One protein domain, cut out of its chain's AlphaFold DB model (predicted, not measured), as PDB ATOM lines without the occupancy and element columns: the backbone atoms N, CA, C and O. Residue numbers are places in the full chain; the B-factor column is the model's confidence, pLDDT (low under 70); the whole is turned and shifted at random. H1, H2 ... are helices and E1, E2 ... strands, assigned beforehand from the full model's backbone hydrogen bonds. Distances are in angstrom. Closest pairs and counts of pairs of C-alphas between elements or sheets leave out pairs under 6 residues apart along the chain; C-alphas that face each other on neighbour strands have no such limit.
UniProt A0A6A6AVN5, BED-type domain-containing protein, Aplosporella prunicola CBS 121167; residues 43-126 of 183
ATOM      1  N   ASP A  43     166.862 108.408 174.028       53.12
ATOM      2  CA  ASP A  43     166.521 107.030 174.353       53.12
ATOM      3  C   ASP A  43     167.691 106.388 175.100       53.12
ATOM      4  O   ASP A  43     168.848 106.815 174.998       53.12
ATOM      5  N   ALA A  44     167.389 105.318 175.832       50.09
ATOM      6  CA  ALA A  44     168.380 104.495 176.519       50.09
ATOM      7  C   ALA A  44     169.545 104.041 175.613       50.09
ATOM      8  O   ALA A  44     170.653 103.838 176.113       50.09
ATOM      9  N   ASP A  45     169.301 103.929 174.303       48.00
ATOM     10  CA  ASP A  45     170.251 103.441 173.299       48.00
ATOM     11  C   ASP A  45     171.089 104.559 172.652       48.00
ATOM     12  O   ASP A  45     171.958 104.302 171.821       48.00
ATOM     13  N   GLY A  46     170.877 105.816 173.057       45.69
ATOM     14  CA  GLY A  46     171.610 106.965 172.530       45.69
ATOM     15  C   GLY A  46     171.106 107.476 171.179       45.69
ATOM     16  O   GLY A  46     171.694 108.426 170.659       45.69
ATOM     17  N   SER A  47     170.012 106.920 170.640       48.69
ATOM     18  CA  SER A  47     169.267 107.553 169.550       48.69
ATOM     19  C   SER A  47     168.777 108.931 169.997       48.69
ATOM     20  O   SER A  47     168.308 109.131 171.126       48.69
ATOM     21  N   VAL A  48     168.960 109.913 169.111       49.88
ATOM     22  CA  VAL A  48     168.535 111.296 169.330       49.88
ATOM     23  C   VAL A  48     167.013 111.307 169.297       49.88
ATOM     24  O   VAL A  48     166.405 111.281 168.231       49.88
ATOM     25  N   PHE A  49     166.400 111.312 170.477       51.62
ATOM     26  CA  PHE A  49     164.967 111.514 170.605       51.62
ATOM     27  C   PHE A  49     164.657 112.928 170.112       51.62
ATOM     28  O   PHE A  49     165.385 113.877 170.423       51.62
ATOM     29  N   ASN A  50     163.605 113.074 169.311       50.56
ATOM     30  CA  ASN A  50     163.309 114.341 168.655       50.56
ATOM     31  C   ASN A  50     163.073 115.453 169.709       50.56
ATOM     32  O   ASN A  50     162.165 115.327 170.527       50.56
ATOM     33  N   PRO A  51     163.881 116.530 169.756       47.50
ATOM     34  CA  PRO A  51     163.810 117.539 170.817       47.50
ATOM     35  C   PRO A  51     162.520 118.362 170.839       47.50
ATOM     36  O   PRO A  51     162.173 118.883 171.896       47.50
ATOM     37  N   THR A  52     161.772 118.454 169.737       47.22
ATOM     38  CA  THR A  52     160.440 119.091 169.744       47.22
ATOM     39  C   THR A  52     159.441 118.337 170.619       47.22
ATOM     40  O   THR A  52     158.486 118.927 171.113       47.22
ATOM     41  N   LEU A  53     159.702 117.057 170.889       51.03
ATOM     42  CA  LEU A  53     158.930 116.240 171.815       51.03
ATOM     43  C   LEU A  53     159.231 116.592 173.284       51.03
ATOM     44  O   LEU A  53     158.346 116.512 174.130       51.03
ATOM     45  N   ALA A  54     160.465 117.026 173.579       48.75
ATOM     46  CA  ALA A  54     160.955 117.352 174.922       48.75
ATOM     47  C   ALA A  54     160.262 118.556 175.562       48.75
ATOM     48  O   ALA A  54     159.982 118.546 176.762       48.75
ATOM     49  N   ALA A  55     159.970 119.571 174.748       50.44
ATOM     50  CA  ALA A  55     159.429 120.850 175.193       50.44
ATOM     51  C   ALA A  55     158.001 120.758 175.769       50.44
ATOM     52  O   ALA A  55     157.546 121.695 176.417       50.44
ATOM     53  N   GLY A  56     157.300 119.637 175.561       53.34
ATOM     54  CA  GLY A  56     155.913 119.440 175.990       53.34
ATOM     55  C   GLY A  56     155.717 118.466 177.153       53.34
ATOM     56  O   GLY A  56     154.573 118.114 177.439       53.34
ATOM     57  N   PHE A  57     156.772 117.965 177.805       60.66
ATOM     58  CA  PHE A  57     156.599 116.972 178.869       60.66
ATOM     59  C   PHE A  57     156.262 117.616 180.209       60.66
ATOM     60  O   PHE A  57     157.137 118.040 180.959       60.66
ATOM     61  N   THR A  58     154.979 117.610 180.549       60.03
ATOM     62  CA  THR A  58     154.520 117.912 181.903       60.03
ATOM     63  C   THR A  58     154.629 116.672 182.784       60.03
ATOM     64  O   THR A  58     154.104 115.611 182.436       60.03
ATOM     65  N   MET A  59     155.272 116.808 183.945       61.53
ATOM     66  CA  MET A  59     155.217 115.796 184.999       61.53
ATOM     67  C   MET A  59     153.792 115.699 185.536       61.53
ATOM     68  O   MET A  59     153.396 116.492 186.387       61.53
ATOM     69  N   VAL A  60     153.020 114.725 185.056       64.31
ATOM     70  CA  VAL A  60     151.709 114.429 185.635       64.31
ATOM     71  C   VAL A  60     151.881 113.325 186.677       64.31
ATOM     72  O   VAL A  60     152.313 112.219 186.333       64.31
ATOM     73  N   PRO A  61     151.603 113.597 187.964       64.06
ATOM     74  CA  PRO A  61     151.645 112.563 188.982       64.06
ATOM     75  C   PRO A  61     150.606 111.483 188.668       64.06
ATOM     76  O   PRO A  61     149.470 111.782 188.308       64.06
ATOM     77  N   LEU A  62     151.001 110.220 188.838       69.31
ATOM     78  CA  LEU A  62     150.099 109.082 188.667       69.31
ATOM     79  C   LEU A  62     148.886 109.224 189.588       69.31
ATOM     80  O   LEU A  62     149.046 109.425 190.800       69.31
ATOM     81  N   THR A  63     147.691 109.039 189.030       74.00
ATOM     82  CA  THR A  63     146.460 108.994 189.824       74.00
ATOM     83  C   THR A  63     146.494 107.806 190.800       74.00
ATOM     84  O   THR A  63     147.179 106.805 190.549       74.00
ATOM     85  N   PRO A  64     145.745 107.847 191.920       70.31
ATOM     86  CA  PRO A  64     145.699 106.734 192.872       70.31
ATOM     87  C   PRO A  64     145.307 105.396 192.225       70.31
ATOM     88  O   PRO A  64     145.823 104.343 192.603       70.31
ATOM     89  N   LEU A  65     144.427 105.435 191.221       73.56
ATOM     90  CA  LEU A  65     143.961 104.255 190.496       73.56
ATOM     91  C   LEU A  65     145.063 103.655 189.608       73.56
ATOM     92  O   LEU A  65     145.260 102.441 189.583       73.56
ATOM     93  N   GLU A  66     145.826 104.505 188.922       74.19
ATOM     94  CA  GLU A  66     146.968 104.079 188.114       74.19
ATOM     95  C   GLU A  66     148.100 103.536 188.976       74.19
ATOM     96  O   GLU A  66     148.685 102.511 188.631       74.19
ATOM     97  N   ARG A  67     148.362 104.158 190.131       70.75
ATOM     98  CA  ARG A  67     149.374 103.691 191.086       70.75
ATOM     99  C   ARG A  67     149.071 102.275 191.590       70.75
ATOM    100  O   ARG A  67     149.983 101.470 191.729       70.75
ATOM    101  N   ARG A  68     147.792 101.926 191.791       73.75
ATOM    102  CA  ARG A  68     147.380 100.556 192.173       73.75
ATOM    103  C   ARG A  68     147.628  99.517 191.073       73.75
ATOM    104  O   ARG A  68     147.964  98.377 191.394       73.75
ATOM    105  N   LYS A  69     147.465  99.895 189.798       75.56
ATOM    106  CA  LYS A  69     147.759  99.028 188.638       75.56
ATOM    107  C   LYS A  69     149.265  98.887 188.400       75.56
ATOM    108  O   LYS A  69     149.741  97.841 187.973       75.56
ATOM    109  N   ARG A  70     150.020  99.940 188.698       75.88
ATOM    110  CA  ARG A  70     151.447 100.088 188.409       75.88
ATOM    111  C   ARG A  70     152.284  99.832 189.665       75.88
ATOM    112  O   ARG A  70     152.796 100.754 190.285       75.88
ATOM    113  N   ARG A  71     152.420  98.553 190.035       74.56
ATOM    114  CA  ARG A  71     153.095  98.110 191.277       74.56
ATOM    115  C   ARG A  71     154.624  98.063 191.215       74.56
ATOM    116  O   ARG A  71     155.260  97.776 192.224       74.56
ATOM    117  N   SER A  72     155.235  98.266 190.050       82.50
ATOM    118  CA  SER A  72     156.692  98.189 189.935       82.50
ATOM    119  C   SER A  72     157.374  99.397 190.586       82.50
ATOM    120  O   SER A  72     156.952 100.538 190.425       82.50
ATOM    121  N   HIS A  73     158.498  99.149 191.258       83.62
ATOM    122  CA  HIS A  73     159.294 100.180 191.939       83.62
ATOM    123  C   HIS A  73     159.739 101.328 191.008       83.62
ATOM    124  O   HIS A  73     160.036 102.428 191.460       83.62
ATOM    125  N   ILE A  74     159.753 101.124 189.684       85.00
ATOM    126  CA  ILE A  74     160.115 102.178 188.724       85.00
ATOM    127  C   ILE A  74     159.190 103.405 188.785       85.00
ATOM    128  O   ILE A  74     159.612 104.509 188.448       85.00
ATOM    129  N   TRP A  75     157.946 103.236 189.238       85.38
ATOM    130  CA  TRP A  75     156.943 104.304 189.298       85.38
ATOM    131  C   TRP A  75     157.126 105.264 190.473       85.38
ATOM    132  O   TRP A  75     156.545 106.344 190.472       85.38
ATOM    133  N   GLU A  76     157.963 104.915 191.446       83.06
ATOM    134  CA  GLU A  76     158.374 105.839 192.506       83.06
ATOM    135  C   GLU A  76     159.395 106.867 191.992       83.06
ATOM    136  O   GLU A  76     159.480 107.984 192.501       83.06
ATOM    137  N   HIS A  77     160.140 106.510 190.940       83.31
ATOM    138  CA  HIS A  77     161.284 107.276 190.429       83.31
ATOM    139  C   HIS A  77     161.023 107.944 189.076       83.31
ATOM    140  O   HIS A  77     161.929 108.546 188.490       83.31
ATOM    141  N   GLY A  78     159.802 107.852 188.552       84.69
ATOM    142  CA  GLY A  78     159.468 108.397 187.243       84.69
ATOM    143  C   GLY A  78     157.977 108.471 186.955       84.69
ATOM    144  O   GLY A  78     157.150 108.127 187.792       84.69
ATOM    145  N   PHE A  79     157.643 108.963 185.769       81.12
ATOM    146  CA  PHE A  79     156.279 109.304 185.373       81.12
ATOM    147  C   PHE A  79     156.045 109.019 183.887       81.12
ATOM    148  O   PHE A  79     156.984 108.766 183.127       81.12
ATOM    149  N   LEU A  80     154.774 109.048 183.491       81.00
ATOM    150  CA  LEU A  80     154.377 108.931 182.095       81.00
ATOM    151  C   LEU A  80     154.317 110.301 181.424       81.00
ATOM    152  O   LEU A  80     153.740 111.228 181.997       81.00
ATOM    153  N   PRO A  81     154.841 110.431 180.199       73.19
ATOM    154  CA  PRO A  81     154.580 111.594 179.377       73.19
ATOM    155  C   PRO A  81     153.126 111.598 178.886       73.19
ATOM    156  O   PRO A  81     152.577 110.567 178.502       73.19
ATOM    157  N   THR A  82     152.506 112.775 178.871       64.81
ATOM    158  CA  THR A  82     151.113 112.970 178.434       64.81
ATOM    159  C   THR A  82     150.953 113.171 176.930       64.81
ATOM    160  O   THR A  82     149.927 112.780 176.383       64.81
ATOM    161  N   ASN A  83     151.943 113.766 176.257       60.81
ATOM    162  CA  ASN A  83     151.745 114.313 174.910       60.81
ATOM    163  C   ASN A  83     152.177 113.398 173.760       60.81
ATOM    164  O   ASN A  83     151.739 113.602 172.632       60.81
ATOM    165  N   ILE A  84     153.020 112.395 174.009       56.41
ATOM    166  CA  ILE A  84     153.567 111.532 172.956       56.41
ATOM    167  C   ILE A  84     153.501 110.107 173.451       56.41
ATOM    168  O   ILE A  84     154.181 109.759 174.413       56.41
ATOM    169  N   ALA A  85     152.659 109.318 172.791       57.19
ATOM    170  CA  ALA A  85     152.514 107.898 173.045       57.19
ATOM    171  C   ALA A  85     152.197 107.598 174.520       57.19
ATOM    172  O   ALA A  85     153.029 107.126 175.303       57.19
ATOM    173  N   LYS A  86     150.959 107.938 174.898       63.16
ATOM    174  CA  LYS A  86     150.392 107.648 176.214       63.16
ATOM    175  C   LYS A  86     150.696 106.192 176.578       63.16
ATOM    176  O   LYS A  86     150.403 105.290 175.805       63.16
ATOM    177  N   ASP A  87     151.304 105.996 177.744       67.19
ATOM    178  CA  ASP A  87     151.696 104.692 178.296       67.19
ATOM    179  C   ASP A  87     152.871 103.956 177.610       67.19
ATOM    180  O   ASP A  87     153.257 102.888 178.086       67.19
ATOM    181  N   GLU A  88     153.503 104.499 176.562       76.06
ATOM    182  CA  GLU A  88     154.625 103.813 175.891       76.06
ATOM    183  C   GLU A  88     155.989 104.097 176.510       76.06
ATOM    184  O   GLU A  88     156.889 103.259 176.423       76.06
ATOM    185  N   TYR A  89     156.165 105.263 177.126       79.44
ATOM    186  CA  TYR A  89     157.455 105.701 177.647       79.44
ATOM    187  C   TYR A  89     157.378 106.030 179.129       79.44
ATOM    188  O   TYR A  89     156.391 106.553 179.632       79.44
ATOM    189  N   TRP A  90     158.466 105.755 179.830       84.75
ATOM    190  CA  TRP A  90     158.701 106.138 181.210       84.75
ATOM    191  C   TRP A  90     159.844 107.144 181.262       84.75
ATOM    192  O   TRP A  90     160.907 106.928 180.674       84.75
ATOM    193  N   LEU A  91     159.625 108.241 181.981       82.62
ATOM    194  CA  LEU A  91     160.603 109.301 182.189       82.62
ATOM    195  C   LEU A  91     161.096 109.279 183.629       82.62
ATOM    196  O   LEU A  91     160.298 109.278 184.565       82.62
ATOM    197  N   CYS A  92     162.414 109.324 183.819       83.44
ATOM    198  CA  CYS A  92     162.986 109.429 185.157       83.44
ATOM    199  C   CYS A  92     162.826 110.853 185.713       83.44
ATOM    200  O   CYS A  92     163.261 111.827 185.092       83.44
ATOM    201  N   LYS A  93     162.268 110.964 186.926       82.50
ATOM    202  CA  LYS A  93     162.049 112.234 187.636       82.50
ATOM    203  C   LYS A  93     163.359 112.996 187.853       82.50
ATOM    204  O   LYS A  93     163.431 114.177 187.538       82.50
ATOM    205  N   GLN A  94     164.406 112.304 188.306       80.44
ATOM    206  CA  GLN A  94     165.716 112.903 188.598       80.44
ATOM    207  C   GLN A  94     166.426 113.408 187.336       80.44
ATOM    208  O   GLN A  94     167.040 114.470 187.313       80.44
ATOM    209  N   CYS A  95     166.351 112.628 186.261       78.94
ATOM    210  CA  CYS A  95     166.879 113.025 184.964       78.94
ATOM    211  C   CYS A  95     166.164 114.270 184.431       78.94
ATOM    212  O   CYS A  95     166.808 115.195 183.939       78.94
ATOM    213  N   HIS A  96     164.838 114.313 184.583       77.06
ATOM    214  CA  HIS A  96     164.022 115.437 184.146       77.06
ATOM    215  C   HIS A  96     164.313 116.720 184.940       77.06
ATOM    216  O   HIS A  96     164.505 117.761 184.318       77.06
ATOM    217  N   THR A  97     164.445 116.658 186.273       72.50
ATOM    218  CA  THR A  97     164.800 117.836 187.095       72.50
ATOM    219  C   THR A  97     166.173 118.410 186.754       72.50
ATOM    220  O   THR A  97     166.386 119.608 186.881       72.50
ATOM    221  N   ASN A  98     167.094 117.573 186.269       70.06
ATOM    222  CA  ASN A  98     168.430 118.000 185.849       70.06
ATOM    223  C   ASN A  98     168.473 118.493 184.386       70.06
ATOM    224  O   ASN A  98     169.554 118.698 183.832       70.06
ATOM    225  N   GLY A  99     167.325 118.588 183.705       67.69
ATOM    226  CA  GLY A  99     167.234 118.909 182.274       67.69
ATOM    227  C   GLY A  99     167.817 117.836 181.341       67.69
ATOM    228  O   GLY A  99     167.886 118.037 180.131       67.69
ATOM    229  N   ARG A 100     168.250 116.687 181.883       71.94
ATOM    230  CA  ARG A 100     168.781 115.536 181.136       71.94
ATOM    231  C   ARG A 100     167.667 114.541 180.913       71.94
ATOM    232  O   ARG A 100     167.674 113.463 181.497       71.94
ATOM    233  N   HIS A 101     166.673 114.906 180.122       72.69
ATOM    234  CA  HIS A 101     165.522 114.040 179.921       72.69
ATOM    235  C   HIS A 101     165.961 112.678 179.335       72.69
ATOM    236  O   HIS A 101     166.528 112.601 178.248       72.69
ATOM    237  N   LYS A 102     165.733 111.588 180.074       74.56
ATOM    238  CA  LYS A 102     165.963 110.211 179.611       74.56
ATOM    239  C   LYS A 102     164.616 109.497 179.572       74.56
ATOM    240  O   LYS A 102     163.949 109.414 180.607       74.56
ATOM    241  N   ALA A 103     164.234 109.022 178.388       75.94
ATOM    242  CA  ALA A 103     163.029 108.227 178.178       75.94
ATOM    243  C   ALA A 103     163.380 106.758 177.975       75.94
ATOM    244  O   ALA A 103     164.381 106.411 177.349       75.94
ATOM    245  N   TYR A 104     162.530 105.899 178.521       79.31
ATOM    246  CA  TYR A 104     162.656 104.457 178.428       79.31
ATOM    247  C   TYR A 104     161.338 103.884 177.945       79.31
ATOM    248  O   TYR A 104     160.301 104.132 178.556       79.31
ATOM    249  N   LYS A 105     161.370 103.099 176.872       80.62
ATOM    250  CA  LYS A 105     160.176 102.406 176.396       80.62
ATOM    251  C   LYS A 105     159.709 101.384 177.440       80.62
ATOM    252  O   LYS A 105     160.512 100.615 177.964       80.62
ATOM    253  N   LEU A 106     158.412 101.360 177.728       76.62
ATOM    254  CA  LEU A 106     157.770 100.524 178.748       76.62
ATOM    255  C   LEU A 106     157.501  99.083 178.301       76.62
ATOM    256  O   LEU A 106     156.828  98.343 179.015       76.62
ATOM    257  N   THR A 107     158.064  98.648 177.166       77.50
ATOM    258  CA  THR A 107     158.012  97.239 176.734       77.50
ATOM    259  C   THR A 107     158.527  96.302 177.823       77.50
ATOM    260  O   THR A 107     157.998  95.210 178.004       77.50
ATOM    261  N   THR A 108     159.535  96.741 178.585       78.12
ATOM    262  CA  THR A 108     160.023  96.059 179.785       78.12
ATOM    263  C   THR A 108     160.431  97.074 180.850       78.12
ATOM    264  O   THR A 108     160.769  98.219 180.559       78.12
ATOM    265  N   THR A 109     160.456  96.653 182.116       80.62
ATOM    266  CA  THR A 109     160.909  97.502 183.232       80.62
ATOM    267  C   THR A 109     162.416  97.400 183.491       80.62
ATOM    268  O   THR A 109     162.931  98.071 184.388       80.62
ATOM    269  N   SER A 110     163.148  96.571 182.738       80.94
ATOM    270  CA  SER A 110     164.555  96.236 182.998       80.94
ATOM    271  C   SER A 110     165.485  97.437 182.799       80.94
ATOM    272  O   SER A 110     166.306  97.726 183.672       80.94
ATOM    273  N   HIS A 111     165.315  98.182 181.705       80.56
ATOM    274  CA  HIS A 111     166.123  99.362 181.395       80.56
ATOM    275  C   HIS A 111     165.884 100.483 182.413       80.56
ATOM    276  O   HIS A 111     166.844 101.027 182.962       80.56
ATOM    277  N   SER A 112     164.619 100.747 182.758       84.44
ATOM    278  CA  SER A 112     164.243 101.711 183.798       84.44
ATOM    279  C   SER A 112     164.789 101.304 185.170       84.44
ATOM    280  O   SER A 112     165.351 102.125 185.889       84.44
ATOM    281  N   THR A 113     164.719 100.015 185.523       85.44
ATOM    282  CA  THR A 113     165.265  99.496 186.790       85.44
ATOM    283  C   THR A 113     166.785  99.635 186.844       85.44
ATOM    284  O   THR A 113     167.332 100.095 187.848       85.44
ATOM    285  N   LYS A 114     167.484  99.276 185.759       85.69
ATOM    286  CA  LYS A 114     168.940  99.435 185.643       85.69
ATOM    287  C   LYS A 114     169.343 100.900 185.787       85.69
ATOM    288  O   LYS A 114     170.304 101.197 186.489       85.69
ATOM    289  N   HIS A 115     168.590 101.800 185.170       85.56
ATOM    290  CA  HIS A 115     168.813 103.232 185.268       85.56
ATOM    291  C   HIS A 115     168.627 103.769 186.695       85.56
ATOM    292  O   HIS A 115     169.501 104.465 187.209       85.56
ATOM    293  N   ILE A 116     167.547 103.383 187.382       85.62
ATOM    294  CA  ILE A 116     167.298 103.793 188.774       85.62
ATOM    295  C   ILE A 116     168.429 103.333 189.695       85.62
ATOM    296  O   ILE A 116     168.864 104.099 190.551       85.62
ATOM    297  N   ARG A 117     168.970 102.121 189.502       84.38
ATOM    298  CA  ARG A 117     170.116 101.637 190.296       84.38
ATOM    299  C   ARG A 117     171.335 102.552 190.181       84.38
ATOM    300  O   ARG A 117     172.032 102.735 191.175       84.38
ATOM    301  N   VAL A 118     171.579 103.146 189.010       80.56
ATOM    302  CA  VAL A 118     172.660 104.128 188.822       80.56
ATOM    303  C   VAL A 118     172.390 105.379 189.657       80.56
ATOM    304  O   VAL A 118     173.275 105.831 190.376       80.56
ATOM    305  N   HIS A 119     171.159 105.893 189.646       76.88
ATOM    306  CA  HIS A 119     170.795 107.055 190.461       76.88
ATOM    307  C   HIS A 119     170.898 106.792 191.960       76.88
ATOM    308  O   HIS A 119     171.513 107.585 192.668       76.88
ATOM    309  N   VAL A 120     170.356 105.674 192.440       71.81
ATOM    310  CA  VAL A 120     170.414 105.306 193.861       71.81
ATOM    311  C   VAL A 120     171.863 105.120 194.319       71.81
ATOM    312  O   VAL A 120     172.221 105.572 195.405       71.81
ATOM    313  N   ARG A 121     172.717 104.508 193.486       72.62
ATOM    314  CA  ARG A 121     174.150 104.359 193.776       72.62
ATOM    315  C   ARG A 121     174.855 105.713 193.868       72.62
ATOM    316  O   ARG A 121     175.579 105.936 194.830       72.62
ATOM    317  N   ASN A 122     174.610 106.610 192.916       63.66
ATOM    318  CA  ASN A 122     175.232 107.937 192.896       63.66
ATOM    319  C   ASN A 122     174.760 108.804 194.077       63.66
ATOM    320  O   ASN A 122     175.568 109.490 194.693       63.66
ATOM    321  N   TYR A 123     173.478 108.713 194.446       60.78
ATOM    322  CA  TYR A 123     172.915 109.453 195.577       60.78
ATOM    323  C   TYR A 123     173.488 108.982 196.921       60.78
ATOM    324  O   TYR A 123     173.849 109.796 197.764       60.78
ATOM    325  N   ARG A 124     173.632 107.662 197.114       59.81
ATOM    326  CA  ARG A 124     174.255 107.091 198.323       59.81
ATOM    327  C   ARG A 124     175.742 107.415 198.444       59.81
ATOM    328  O   ARG A 124     176.246 107.497 199.553       59.81
ATOM    329  N   ALA A 125     176.429 107.614 197.323       58.06
ATOM    330  CA  ALA A 125     177.840 107.985 197.290       58.06
ATOM    331  C   ALA A 125     178.084 109.493 197.518       58.06
ATOM    332  O   ALA A 125     179.188 109.968 197.264       58.06
ATOM    333  N   GLY A 126     177.062 110.270 197.918       44.22
ATOM    334  CA  GLY A 126     177.167 111.728 198.077       44.22
ATOM    335  C   GLY A 126     177.532 112.455 196.780       44.22
ATOM    336  O   GLY A 126     177.905 113.624 196.791       44.22
TER     337      GLY A 126
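Overview. This is residues 43 to 126 of the 183 residues of the protein "BED-type domain-containing protein" of Aplosporella prunicola CBS 121167 (UniProt A0A6A6AVN5). A small sheet of two strands, E1 and E2, forms the middle, and the long helix H5 packs on it with residues 110 to 119, while residues 121 to 126 stick out. The short helix H3 packs on H5, and the small helices H1 and H2 lie farthest out, apart from each other. The 84 printed residues hold five named helices and two named strands in the order H1 H2 H3 E1 H4 E2 H5; the sheet is antiparallel and the class is mostly helix. The whole is compact, with a radius of gyration of the C-alphas of 12.6 A and spans of 35 by 32 by 22 A.

Arrangement. H1, residues 51 to 54, touches no helix. H2, residues 64 to 69, and H3, residues 73 to 76, are close but not clearly touching, with C-alphas 67 and 75 closest at 7.8 A. Residues 78 to 79 pair antiparallel with 91 to 92 of E1, residues 89 to 92. E1 is antiparallel to E2, residues 102 to 105, at 147 degrees, with N 90 and O 104 within hydrogen-bond range at 2.8 A. H4, residues 93 to 97, comes closest to E2 at C-alphas 95 and 102, 6.1 A apart. H5, residues 110 to 124, touches H3 with residues 112 to 116 alone; the closest C-alphas, 74 and 113, are 6.1 A apart. The closest C-alphas of E2 and H5, 104 and 112, are 6.2 A apart. Every O i to N i+4 pair is within hydrogen-bond range in H2, H4 and H5; H1 and H3 are too short for one.

Along the chain. H1 begins at C-alpha 51 (163.810, 117.539, 170.817). E1 spans 10.0 A and E2 10.2 A. H5 spans 21.1 A, ending at C-alpha 124 (174.255, 107.091, 198.323).

Size, cuts and confidence. The printed part has no cut. The link from H3 to E1 is long. Confidence is under 70 at residues 43 to 62, 82 to 87, 99 and 122 to 126.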